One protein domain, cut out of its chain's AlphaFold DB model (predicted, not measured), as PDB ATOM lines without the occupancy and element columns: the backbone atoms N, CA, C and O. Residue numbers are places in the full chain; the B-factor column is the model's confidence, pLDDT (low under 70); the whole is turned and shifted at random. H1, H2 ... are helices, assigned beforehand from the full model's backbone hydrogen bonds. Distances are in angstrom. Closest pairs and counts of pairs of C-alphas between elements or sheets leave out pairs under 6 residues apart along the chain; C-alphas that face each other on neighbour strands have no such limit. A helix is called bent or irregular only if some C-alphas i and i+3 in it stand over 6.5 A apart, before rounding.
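Overview. This is residues 2 to 61 and 75 to 102 of the 211 residues of an uncharacterized protein of Sphaerobolus stellatus (strain SS14) (UniProt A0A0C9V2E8). What shape do these atoms make? One long helix, H2, makes the length of an open, elongated model, with H1 running back beside it at a slant and the short helices H3 and H4 forming a V whose corner meets H2 at residues 44 to 52. Residues 18 to 33, which run from the last residue of H1 through the tight link and into H2, with 24 to 33 belonging to H2, stick out free beyond the rest. What is it built of? The printed part has 88 residues, with four named helices in the order H1, H2, H3, H4 and no named strand, and its class is all helix. How large and how dense is it? It is loose, with a radius of gyration of the C-alphas of 15.6 A, and spans 49 by 30 by 21 A.

Along the chain. Where does the first helix run? H1 holds residues 4 to 18, from C-alpha 4 at (131.208, 118.077, 118.325), and is 21.4 A long. Which helix is the longest? H2, residues 24 to 52, measures 37.5 A from C-alpha 24 at (144.944, 131.289, 95.312) to C-alpha 52. It has a kink of 68 degrees near residue 31 and is irregular, with C-alphas 25 and 28 8.2 A apart. What follows the cut? H3 holds residues 76 to 86, 15.2 A long, and H4 holds residues 88 to 99, 16.0 A long, ending at C-alpha 99 at (151.516, 112.567, 109.683).

Arrangement. How does H1 stand to H2? They are close but not clearly touching, the closest C-alphas being those of Phe 13 and Lys 38, 7.7 A apart. They run opposite ways at a shallow tilt of 34 degrees, only just short of steep. What touches H2? H4 touches it with residues 89 to 90 alone, at residues 44 to 49 of H2; the closest C-alphas, of Ile 45 and Phe 90, are 5.1 A apart, at a steep tilt of 60 degrees. H3 touches residues 48 to 52 of H2 alone, the closest C-alphas being those of Leu 52 and Arg 86, 6.8 A apart, at a steep tilt of 66 degrees. Which other pairs are near or apart? H3 and H4 are close but not clearly touching, with the closest C-alphas, of Glu 84 and Trp 91, 5.6 A apart. H1 is apart from H3 and from H4. Are the helix backbones in order? Every O i to N i+4 pair is within hydrogen-bond range in H1, H3 and H4, and 21 of 25 are in H2.

Size, cuts and confidence. How far does it reach? The two C-alphas farthest apart, of Asp 25 and Ser 75, are 49.3 A apart. Is anything missing? Residues 62 to 74 are not printed, and C-alphas 61 and 75 are 11.7 A apart across this cut, which lies in the link from H2 to H3. The links from H1 to H2 and from H3 to H4 are tight. Where is confidence low? The mean pLDDT of the printed part is 80.0, and 24 residues are under 70, among them residues 16 to 29 and 100 to 102.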
ATOM      1  N   PRO A   2     124.903 120.794 115.341       62.94
ATOM      2  CA  PRO A   2     125.972 119.961 114.799       62.94
ATOM      3  C   PRO A   2     126.674 119.222 115.945       62.94
ATOM      4  O   PRO A   2     126.816 119.758 117.044       62.94
ATOM      5  N   SER A   3     127.058 117.968 115.713       73.69
ATOM      6  CA  SER A   3     127.803 117.201 116.712       73.69
ATOM      7  C   SER A   3     129.204 117.799 116.894       73.69
ATOM      8  O   SER A   3     129.741 118.401 115.966       73.69
ATOM      9  N   ILE A   4     129.827 117.617 118.064       69.06
ATOM     10  CA  ILE A   4     131.208 118.077 118.325       69.06
ATOM     11  C   ILE A   4     132.182 117.538 117.260       69.06
ATOM     12  O   ILE A   4     133.083 118.251 116.829       69.06
ATOM     13  N   LEU A   5     131.957 116.311 116.775       60.91
ATOM     14  CA  LEU A   5     132.713 115.719 115.667       60.91
ATOM     15  C   LEU A   5     132.600 116.531 114.374       60.91
ATOM     16  O   LEU A   5     133.587 116.682 113.666       60.91
ATOM     17  N   THR A   6     131.418 117.070 114.080       68.56
ATOM     18  CA  THR A   6     131.187 117.885 112.883       68.56
ATOM     19  C   THR A   6     131.996 119.179 112.947       68.56
ATOM     20  O   THR A   6     132.636 119.533 111.969       68.56
ATOM     21  N   LEU A   7     132.041 119.834 114.113       71.38
ATOM     22  CA  LEU A   7     132.796 121.080 114.297       71.38
ATOM     23  C   LEU A   7     134.311 120.867 114.170       71.38
ATOM     24  O   LEU A   7     134.978 121.609 113.461       71.38
ATOM     25  N   VAL A   8     134.843 119.810 114.794       70.25
ATOM     26  CA  VAL A   8     136.282 119.495 114.725       70.25
ATOM     27  C   VAL A   8     136.715 119.142 113.299       70.25
ATOM     28  O   VAL A   8     137.831 119.465 112.895       70.25
ATOM     29  N   LEU A   9     135.849 118.475 112.532       67.81
ATOM     30  CA  LEU A   9     136.143 118.137 111.141       67.81
ATOM     31  C   LEU A   9     136.095 119.370 110.236       67.81
ATOM     32  O   LEU A   9     136.998 119.530 109.422       67.81
ATOM     33  N   GLU A  10     135.100 120.244 110.391       72.62
ATOM     34  CA  GLU A  10     134.987 121.493 109.621       72.62
ATOM     35  C   GLU A  10     136.229 122.380 109.781       72.62
ATOM     36  O   GLU A  10     136.838 122.759 108.779       72.62
ATOM     37  N   ASP A  11     136.670 122.625 111.020       72.62
ATOM     38  CA  ASP A  11     137.863 123.437 111.299       72.62
ATOM     39  C   ASP A  11     139.130 122.802 110.707       72.62
ATOM     40  O   ASP A  11     139.966 123.480 110.102       72.62
ATOM     41  N   PHE A  12     139.253 121.475 110.812       69.31
ATOM     42  CA  PHE A  12     140.376 120.752 110.229       69.31
ATOM     43  C   PHE A  12     140.391 120.845 108.699       69.31
ATOM     44  O   PHE A  12     141.438 121.100 108.104       69.31
ATOM     45  N   PHE A  13     139.246 120.638 108.042       69.06
ATOM     46  CA  PHE A  13     139.157 120.759 106.590       69.06
ATOM     47  C   PHE A  13     139.426 122.193 106.146       69.06
ATOM     48  O   PHE A  13     140.106 122.394 105.140       69.06
ATOM     49  N   TYR A  14     138.962 123.184 106.905       71.06
ATOM     50  CA  TYR A  14     139.283 124.576 106.641       71.06
ATOM     51  C   TYR A  14     140.800 124.794 106.640       71.06
ATOM     52  O   TYR A  14     141.327 125.264 105.635       71.06
ATOM     53  N   GLU A  15     141.532 124.372 107.675       72.19
ATOM     54  CA  GLU A  15     142.997 124.506 107.714       72.19
ATOM     55  C   GLU A  15     143.722 123.682 106.637       72.19
ATOM     56  O   GLU A  15     144.694 124.155 106.035       72.19
ATOM     57  N   LEU A  16     143.253 122.459 106.365       68.38
ATOM     58  CA  LEU A  16     143.849 121.577 105.363       68.38
ATOM     59  C   LEU A  16     143.786 122.204 103.966       68.38
ATOM     60  O   LEU A  16     144.749 122.111 103.203       68.38
ATOM     61  N   PHE A  17     142.664 122.846 103.640       64.75
ATOM     62  CA  PHE A  17     142.427 123.407 102.316       64.75
ATOM     63  C   PHE A  17     142.850 124.872 102.178       64.75
ATOM     64  O   PHE A  17     143.162 125.294 101.070       64.75
ATOM     65  N   THR A  18     142.926 125.643 103.267       67.25
ATOM     66  CA  THR A  18     143.338 127.060 103.207       67.25
ATOM     67  C   THR A  18     144.827 127.288 103.453       67.25
ATOM     68  O   THR A  18     145.380 128.246 102.920       67.25
ATOM     69  N   SER A  19     145.523 126.430 104.213       62.91
ATOM     70  CA  SER A  19     146.896 126.743 104.656       62.91
ATOM     71  C   SER A  19     147.986 126.572 103.590       62.91
ATOM     72  O   SER A  19     149.153 126.877 103.852       62.91
ATOM     73  N   ARG A  20     147.658 126.075 102.388       57.66
ATOM     74  CA  ARG A  20     148.679 125.627 101.430       57.66
ATOM     75  C   ARG A  20     148.324 125.768  99.957       57.66
ATOM     76  O   ARG A  20     148.808 124.965  99.166       57.66
ATOM     77  N   ASP A  21     147.510 126.746  99.578       57.69
ATOM     78  CA  ASP A  21     147.016 126.799  98.204       57.69
ATOM     79  C   ASP A  21     147.924 127.616  97.252       57.69
ATOM     80  O   ASP A  21     147.903 128.848  97.293       57.69
ATOM     81  N   PRO A  22     148.720 126.983  96.361       58.69
ATOM     82  CA  PRO A  22     149.357 127.672  95.237       58.69
ATOM     83  C   PRO A  22     148.340 128.105  94.164       58.69
ATOM     84  O   PRO A  22     148.729 128.778  93.214       58.69
ATOM     85  N   PHE A  23     147.058 127.742  94.300       55.09
ATOM     86  CA  PHE A  23     145.969 128.113  93.394       55.09
ATOM     87  C   PHE A  23     145.102 129.256  93.932       55.09
ATOM     88  O   PHE A  23     143.939 129.378  93.544       55.09
ATOM     89  N   ALA A  24     145.656 130.126  94.782       60.44
ATOM     90  CA  ALA A  24     144.944 131.289  95.312       60.44
ATOM     91  C   ALA A  24     144.278 132.161  94.217       60.44
ATOM     92  O   ALA A  24     143.244 132.773  94.469       60.44
ATOM     93  N   ASP A  25     144.791 132.134  92.983       62.50
ATOM     94  CA  ASP A  25     144.231 132.865  91.839       62.50
ATOM     95  C   ASP A  25     143.016 132.174  91.168       62.50
ATOM     96  O   ASP A  25     142.324 132.784  90.353       62.50
ATOM     97  N   HIS A  26     142.694 130.923  91.525       60.41
ATOM     98  CA  HIS A  26     141.543 130.150  91.019       60.41
ATOM     99  C   HIS A  26     140.440 129.895  92.068       60.41
ATOM    100  O   HIS A  26     139.532 129.087  91.843       60.41
ATOM    101  N   GLN A  27     140.466 130.622  93.191       55.38
ATOM    102  CA  GLN A  27     139.561 130.436  94.337       55.38
ATOM    103  C   GLN A  27     138.060 130.427  93.989       55.38
ATOM    104  O   GLN A  27     137.291 129.693  94.608       55.38
ATOM    105  N   LEU A  28     137.625 131.194  92.984       57.41
ATOM    106  CA  LEU A  28     136.196 131.358  92.679       57.41
ATOM    107  C   LEU A  28     135.577 130.171  91.925       57.41
ATOM    108  O   LEU A  28     134.392 129.894  92.095       57.41
ATOM    109  N   THR A  29     136.353 129.443  91.121       61.62
ATOM    110  CA  THR A  29     135.863 128.260  90.384       61.62
ATOM    111  C   THR A  29     135.991 126.967  91.178       61.62
ATOM    112  O   THR A  29     135.279 126.003  90.901       61.62
ATOM    113  N   CYS A  30     136.872 126.939  92.176       71.88
ATOM    114  CA  CYS A  30     137.161 125.726  92.930       71.88
ATOM    115  C   CYS A  30     136.269 125.554  94.165       71.88
ATOM    116  O   CYS A  30     136.053 124.416  94.561       71.88
ATOM    117  N   ALA A  31     135.708 126.623  94.747       80.31
ATOM    118  CA  ALA A  31     134.962 126.525  96.009       80.31
ATOM    119  C   ALA A  31     133.775 125.531  95.974       80.31
ATOM    120  O   ALA A  31     133.738 124.655  96.840       80.31
ATOM    121  N   PRO A  32     132.870 125.545  94.968       85.38
ATOM    122  CA  PRO A  32     131.770 124.576  94.917       85.38
ATOM    123  C   PRO A  32     132.246 123.127  94.746       85.38
ATOM    124  O   PRO A  32     131.669 122.205  95.319       85.38
ATOM    125  N   LEU A  33     133.315 122.917  93.969       82.25
ATOM    126  CA  LEU A  33     133.923 121.598  93.786       82.25
ATOM    127  C   LEU A  33     134.549 121.096  95.092       82.25
ATOM    128  O   LEU A  33     134.424 119.924  95.437       82.25
ATOM    129  N   LEU A  34     135.215 121.987  95.818       81.88
ATOM    130  CA  LEU A  34     135.890 121.683  97.070       81.88
ATOM    131  C   LEU A  34     134.874 121.320  98.159       81.88
ATOM    132  O   LEU A  34     135.060 120.326  98.859       81.88
ATOM    133  N   ASP A  35     133.761 122.049  98.241       84.12
ATOM    134  CA  ASP A  35     132.659 121.718  99.146       84.12
ATOM    135  C   ASP A  35     131.967 120.403  98.773       84.12
ATOM    136  O   ASP A  35     131.663 119.597  99.655       84.12
ATOM    137  N   TRP A  36     131.796 120.115  97.478       87.62
ATOM    138  CA  TRP A  36     131.314 118.806  97.037       87.62
ATOM    139  C   TRP A  36     132.268 117.675  97.457       87.62
ATOM    140  O   TRP A  36     131.828 116.690  98.051       87.62
ATOM    141  N   CYS A  37     133.577 117.833  97.240       86.38
ATOM    142  CA  CYS A  37     134.589 116.863  97.673       86.38
ATOM    143  C   CYS A  37     134.571 116.647  99.194       86.38
ATOM    144  O   CYS A  37     134.621 115.500  99.645       86.38
ATOM    145  N   LYS A  38     134.464 117.724  99.988       85.88
ATOM    146  CA  LYS A  38     134.313 117.639 101.452       85.88
ATOM    147  C   LYS A  38     133.078 116.829 101.827       85.88
ATOM    148  O   LYS A  38     133.176 115.937 102.661       85.88
ATOM    149  N   HIS A  39     131.937 117.117 101.202       88.81
ATOM    150  CA  HIS A  39     130.680 116.437 101.497       88.81
ATOM    151  C   HIS A  39     130.770 114.927 101.243       88.81
ATOM    152  O   HIS A  39     130.365 114.137 102.096       88.81
ATOM    153  N   ILE A  40     131.357 114.519 100.112       89.94
ATOM    154  CA  ILE A  40     131.568 113.102  99.787       89.94
ATOM    155  C   ILE A  40     132.511 112.440 100.799       89.94
ATOM    156  O   ILE A  40     132.154 111.417 101.383       89.94
ATOM    157  N   ALA A  41     133.675 113.042 101.065       87.81
ATOM    158  CA  ALA A  41     134.656 112.486 101.997       87.81
ATOM    159  C   ALA A  41     134.093 112.348 103.423       87.81
ATOM    160  O   ALA A  41     134.277 111.318 104.072       87.81
ATOM    161  N   LEU A  42     133.369 113.363 103.904       88.88
ATOM    162  CA  LEU A  42     132.692 113.328 105.199       88.88
ATOM    163  C   LEU A  42     131.621 112.240 105.251       88.88
ATOM    164  O   LEU A  42     131.541 111.527 106.251       88.88
ATOM    165  N   GLY A  43     130.833 112.086 104.184       91.44
ATOM    166  CA  GLY A  43     129.821 111.039 104.079       91.44
ATOM    167  C   GLY A  43     130.420 109.637 104.212       91.44
ATOM    168  O   GLY A  43     129.927 108.834 105.005       91.44
ATOM    169  N   GLU A  44     131.518 109.356 103.503       93.50
ATOM    170  CA  GLU A  44     132.222 108.069 103.583       93.50
ATOM    171  C   GLU A  44     132.821 107.824 104.974       93.50
ATOM    172  O   GLU A  44     132.589 106.776 105.582       93.50
ATOM    173  N   ILE A  45     133.530 108.814 105.525       92.31
ATOM    174  CA  ILE A  45     134.129 108.726 106.863       92.31
ATOM    175  C   ILE A  45     133.051 108.489 107.926       92.31
ATOM    176  O   ILE A  45     133.214 107.637 108.802       92.31
ATOM    177  N   GLN A  46     131.932 109.211 107.853       92.19
ATOM    178  CA  GLN A  46     130.824 109.056 108.789       92.19
ATOM    179  C   GLN A  46     130.231 107.645 108.718       92.19
ATOM    180  O   GLN A  46     129.978 107.037 109.760       92.19
ATOM    181  N   GLN A  47     130.031 107.101 107.515       94.94
ATOM    182  CA  GLN A  47     129.542 105.733 107.348       94.94
ATOM    183  C   GLN A  47     130.505 104.704 107.948       94.94
ATOM    184  O   GLN A  47     130.065 103.806 108.669       94.94
ATOM    185  N   GLU A  48     131.809 104.846 107.717       95.19
ATOM    186  CA  GLU A  48     132.811 103.948 108.294       95.19
ATOM    187  C   GLU A  48     132.865 104.037 109.825       95.19
ATOM    188  O   GLU A  48     132.904 103.004 110.497       95.19
ATOM    189  N   ILE A  49     132.783 105.241 110.403       91.81
ATOM    190  CA  ILE A  49     132.700 105.430 111.861       91.81
ATOM    191  C   ILE A  49     131.449 104.743 112.421       91.81
ATOM    192  O   ILE A  49     131.539 104.026 113.419       91.81
ATOM    193  N   LEU A  50     130.292 104.900 111.771       92.06
ATOM    194  CA  LEU A  50     129.057 104.228 112.182       92.06
ATOM    195  C   LEU A  50     129.180 102.706 112.095       92.06
ATOM    196  O   LEU A  50     128.655 102.000 112.956       92.06
ATOM    197  N   ILE A  51     129.878 102.184 111.082       91.88
ATOM    198  CA  ILE A  51     130.192 100.760 110.994       91.88
ATOM    199  C   ILE A  51     131.053 100.368 112.193       91.88
ATOM    200  O   ILE A  51     130.640  99.486 112.939       91.88
ATOM    201  N   LEU A  52     132.192 101.021 112.433       90.62
ATOM    202  CA  LEU A  52     133.089 100.723 113.560       90.62
ATOM    203  C   LEU A  52     132.377 100.760 114.917       90.62
ATOM    204  O   LEU A  52     132.618  99.892 115.756       90.62
ATOM    205  N   ALA A  53     131.463 101.713 115.102       90.25
ATOM    206  CA  ALA A  53     130.688 101.890 116.323       90.25
ATOM    207  C   ALA A  53     129.641 100.786 116.563       90.25
ATOM    208  O   ALA A  53     129.059 100.728 117.645       90.25
ATOM    209  N   LYS A  54     129.391  99.867 115.622       91.31
ATOM    210  CA  LYS A  54     128.488  98.732 115.871       91.31
ATOM    211  C   LYS A  54     129.116  97.740 116.849       91.31
ATOM    212  O   LYS A  54     130.188  97.189 116.602       91.31
ATOM    213  N   LYS A  55     128.376  97.396 117.908       88.62
ATOM    214  CA  LYS A  55     128.769  96.367 118.892       88.62
ATOM    215  C   LYS A  55     129.101  95.014 118.246       88.62
ATOM    216  O   LYS A  55     130.000  94.317 118.707       88.62
ATOM    217  N   SER A  56     128.430  94.669 117.143       91.44
ATOM    218  CA  SER A  56     128.657  93.429 116.383       91.44
ATOM    219  C   SER A  56     130.057  93.310 115.776       91.44
ATOM    220  O   SER A  56     130.453  92.216 115.386       91.44
ATOM    221  N   ASN A  57     130.823  94.400 115.701       88.56
ATOM    222  CA  ASN A  57     132.169  94.373 115.139       88.56
ATOM    223  C   ASN A  57     133.247  93.939 116.134       88.56
ATOM    224  O   ASN A  57     134.395  93.784 115.728       88.56
ATOM    225  N   GLY A  58     132.907  93.744 117.413       85.31
ATOM    226  CA  GLY A  58     133.858  93.284 118.430       85.31
ATOM    227  C   GLY A  58     134.966  94.291 118.763       85.31
ATOM    228  O   GLY A  58     135.868  93.971 119.527       85.31
ATOM    229  N   LEU A  59     134.892  95.508 118.213       84.19
ATOM    230  CA  LEU A  59     135.821  96.607 118.496       84.19
ATOM    231  C   LEU A  59     135.449  97.380 119.766       84.19
ATOM    232  O   LEU A  59     136.234  98.187 120.256       84.19
ATOM    233  N   HIS A  60     134.268  97.105 120.323       84.62
ATOM    234  CA  HIS A  60     133.838  97.622 121.615       84.62
ATOM    235  C   HIS A  60     134.554  96.883 122.738       84.62
ATOM    236  O   HIS A  60     134.216  95.744 123.067       84.62
ATOM    237  N   PHE A  61     135.534  97.545 123.343       81.06
ATOM    238  CA  PHE A  61     136.194  97.042 124.536       81.06
ATOM    239  C   PHE A  61     135.458  97.535 125.785       81.06
ATOM    240  O   PHE A  61     135.657  98.662 126.236       81.06
ATOM    241  N   SER A  75     145.818  92.887 122.227       89.56
ATOM    242  CA  SER A  75     146.867  93.411 121.355       89.56
ATOM    243  C   SER A  75     146.369  94.658 120.632       89.56
ATOM    244  O   SER A  75     145.472  94.602 119.789       89.56
ATOM    245  N   MET A  76     146.973  95.803 120.959       87.75
ATOM    246  CA  MET A  76     146.660  97.081 120.309       87.75
ATOM    247  C   MET A  76     146.989  97.045 118.808       87.75
ATOM    248  O   MET A  76     146.298  97.667 118.004       87.75
ATOM    249  N   ASP A  77     148.013  96.282 118.419       88.31
ATOM    250  CA  ASP A  77     148.404  96.118 117.020       88.31
ATOM    251  C   ASP A  77     147.335  95.350 116.231       88.31
ATOM    252  O   ASP A  77     146.958  95.767 115.130       88.31
ATOM    253  N   ASP A  78     146.784  94.282 116.810       89.38
ATOM    254  CA  ASP A  78     145.708  93.510 116.182       89.38
ATOM    255  C   ASP A  78     144.422  94.336 116.102       89.38
ATOM    256  O   ASP A  78     143.784  94.384 115.050       89.38
ATOM    257  N   MET A  79     144.091  95.075 117.168       89.19
ATOM    258  CA  MET A  79     142.963  96.005 117.162       89.19
ATOM    259  C   MET A  79     143.126  97.068 116.072       89.19
ATOM    260  O   MET A  79     142.225  97.242 115.257       89.19
ATOM    261  N   SER A  80     144.278  97.740 115.997       89.31
ATOM    262  CA  SER A  80     144.529  98.758 114.970       89.31
ATOM    263  C   SER A  80     144.439  98.190 113.549       89.31
ATOM    264  O   SER A  80     143.891  98.838 112.663       89.31
ATOM    265  N   THR A  81     144.890  96.948 113.346       90.00
ATOM    266  CA  THR A  81     144.757  96.238 112.067       90.00
ATOM    267  C   THR A  81     143.288  95.977 111.731       90.00
ATOM    268  O   THR A  81     142.883  96.137 110.582       90.00
ATOM    269  N   HIS A  82     142.472  95.600 112.718       90.69
ATOM    270  CA  HIS A  82     141.036  95.422 112.527       90.69
ATOM    271  C   HIS A  82     140.311  96.742 112.231       90.69
ATOM    272  O   HIS A  82     139.440  96.755 111.362       90.69
ATOM    273  N   PHE A  83     140.678  97.845 112.893       90.69
ATOM    274  CA  PHE A  83     140.162  99.181 112.575       90.69
ATOM    275  C   PHE A  83     140.498  99.575 111.131       90.69
ATOM    276  O   PHE A  83     139.598  99.930 110.376       90.69
ATOM    277  N   GLU A  84     141.758  99.413 110.720       93.06
ATOM    278  CA  GLU A  84     142.228  99.701 109.356       93.06
ATOM    279  C   GLU A  84     141.469  98.888 108.294       93.06
ATOM    280  O   GLU A  84     141.106  99.412 107.247       93.06
ATOM    281  N   GLN A  85     141.180  97.612 108.569       92.25
ATOM    282  CA  GLN A  85     140.428  96.749 107.651       92.25
ATOM    283  C   GLN A  85     138.943  97.108 107.542       92.25
ATOM    284  O   GLN A  85     138.324  96.818 106.520       92.25
ATOM    285  N   ARG A  86     138.346  97.657 108.604       93.12
ATOM    286  CA  ARG A  86     136.907  97.954 108.668       93.12
ATOM    287  C   ARG A  86     136.562  99.385 108.268       93.12
ATOM    288  O   ARG A  86     135.416  99.620 107.909       93.12
ATOM    289  N   ALA A  87     137.526 100.293 108.353       95.06
ATOM    290  CA  ALA A  87     137.360 101.706 108.049       95.06
ATOM    291  C   ALA A  87     138.610 102.274 107.353       95.06
ATOM    292  O   ALA A  87     139.328 103.098 107.931       95.06
ATOM    293  N   PRO A  88     138.951 101.772 106.153       93.94
ATOM    294  CA  PRO A  88     140.174 102.159 105.462       93.94
ATOM    295  C   PRO A  88     140.234 103.653 105.122       93.94
ATOM    296  O   PRO A  88     141.315 104.241 105.226       93.94
ATOM    297  N   VAL A  89     139.113 104.283 104.745       91.94
ATOM    298  CA  VAL A  89     139.083 105.705 104.365       91.94
ATOM    299  C   VAL A  89     139.336 106.580 105.589       91.94
ATOM    300  O   VAL A  89     140.246 107.413 105.581       91.94
ATOM    301  N   PHE A  90     138.616 106.329 106.680       92.75
ATOM    302  CA  PHE A  90     138.807 107.000 107.960       92.75
ATOM    303  C   PHE A  90     140.224 106.799 108.498       92.75
ATOM    304  O   PHE A  90     140.846 107.748 108.970       92.75
ATOM    305  N   TRP A  91     140.772 105.586 108.405       92.19
ATOM    306  CA  TRP A  91     142.114 105.303 108.913       92.19
ATOM    307  C   TRP A  91     143.203 106.008 108.096       92.19
ATOM    308  O   TRP A  91     144.150 106.554 108.665       92.19
ATOM    309  N   SER A  92     143.054 106.054 106.769       89.50
ATOM    310  CA  SER A  92     143.925 106.826 105.875       89.50
ATOM    311  C   SER A  92     143.858 108.325 106.182       89.50
ATOM    312  O   SER A  92     144.892 108.991 106.304       89.50
ATOM    313  N   PHE A  93     142.647 108.846 106.385       88.12
ATOM    314  CA  PHE A  93     142.413 110.231 106.778       88.12
ATOM    315  C   PHE A  93     143.077 110.555 108.123       88.12
ATOM    316  O   PHE A  93     143.876 111.488 108.207       88.12
ATOM    317  N   LEU A  94     142.863 109.722 109.146       88.31
ATOM    318  CA  LEU A  94     143.490 109.857 110.460       88.31
ATOM    319  C   LEU A  94     145.020 109.846 110.358       88.31
ATOM    320  O   LEU A  94     145.690 110.684 110.958       88.31
ATOM    321  N   PHE A  95     145.601 108.934 109.575       85.62
ATOM    322  CA  PHE A  95     147.045 108.925 109.347       85.62
ATOM    323  C   PHE A  95     147.534 110.179 108.641       85.62
ATOM    324  O   PHE A  95     148.610 110.663 108.979       85.62
ATOM    325  N   THR A  96     146.773 110.705 107.687       83.94
ATOM    326  CA  THR A  96     147.112 111.959 107.012       83.94
ATOM    327  C   THR A  96     147.158 113.100 108.026       83.94
ATOM    328  O   THR A  96     148.182 113.772 108.110       83.94
ATOM    329  N   ILE A  97     146.140 113.226 108.887       81.75
ATOM    330  CA  ILE A  97     146.091 114.221 109.975       81.75
ATOM    331  C   ILE A  97     147.254 114.063 110.961       81.75
ATOM    332  O   ILE A  97     147.818 115.036 111.444       81.75
ATOM    333  N   MET A  98     147.616 112.832 111.316       82.56
ATOM    334  CA  MET A  98     148.690 112.606 112.287       82.56
ATOM    335  C   MET A  98     150.079 112.813 111.676       82.56
ATOM    336  O   MET A  98     151.005 113.248 112.363       82.56
ATOM    337  N   ASN A  99     150.241 112.488 110.391       77.25
ATOM    338  CA  ASN A  99     151.516 112.567 109.683       77.25
ATOM    339  C   ASN A  99     151.793 113.959 109.097       77.25
ATOM    340  O   ASN A  99     152.938 114.221 108.742       77.25
ATOM    341  N   THR A 100     150.825 114.878 109.039       61.88
ATOM    342  CA  THR A 100     151.062 116.273 108.609       61.88
ATOM    343  C   THR A 100     152.061 117.015 109.503       61.88
ATOM    344  O   THR A 100     152.664 117.987 109.056       61.88
ATOM    345  N   SER A 101     152.323 116.523 110.720       59.75
ATOM    346  CA  SER A 101     153.353 117.055 111.627       59.75
ATOM    347  C   SER A 101     154.752 116.427 111.469       59.75
ATOM    348  O   SER A 101     155.683 116.828 112.168       59.75
ATOM    349  N   GLY A 102     154.941 115.438 110.583       54.41
ATOM    350  CA  GLY A 102     156.142 114.597 110.573       54.41
ATOM    351  C   GLY A 102     156.713 114.308 109.187       54.41
ATOM    352  O   GLY A 102     156.070 113.677 108.360       54.41
TER     353      GLY A 102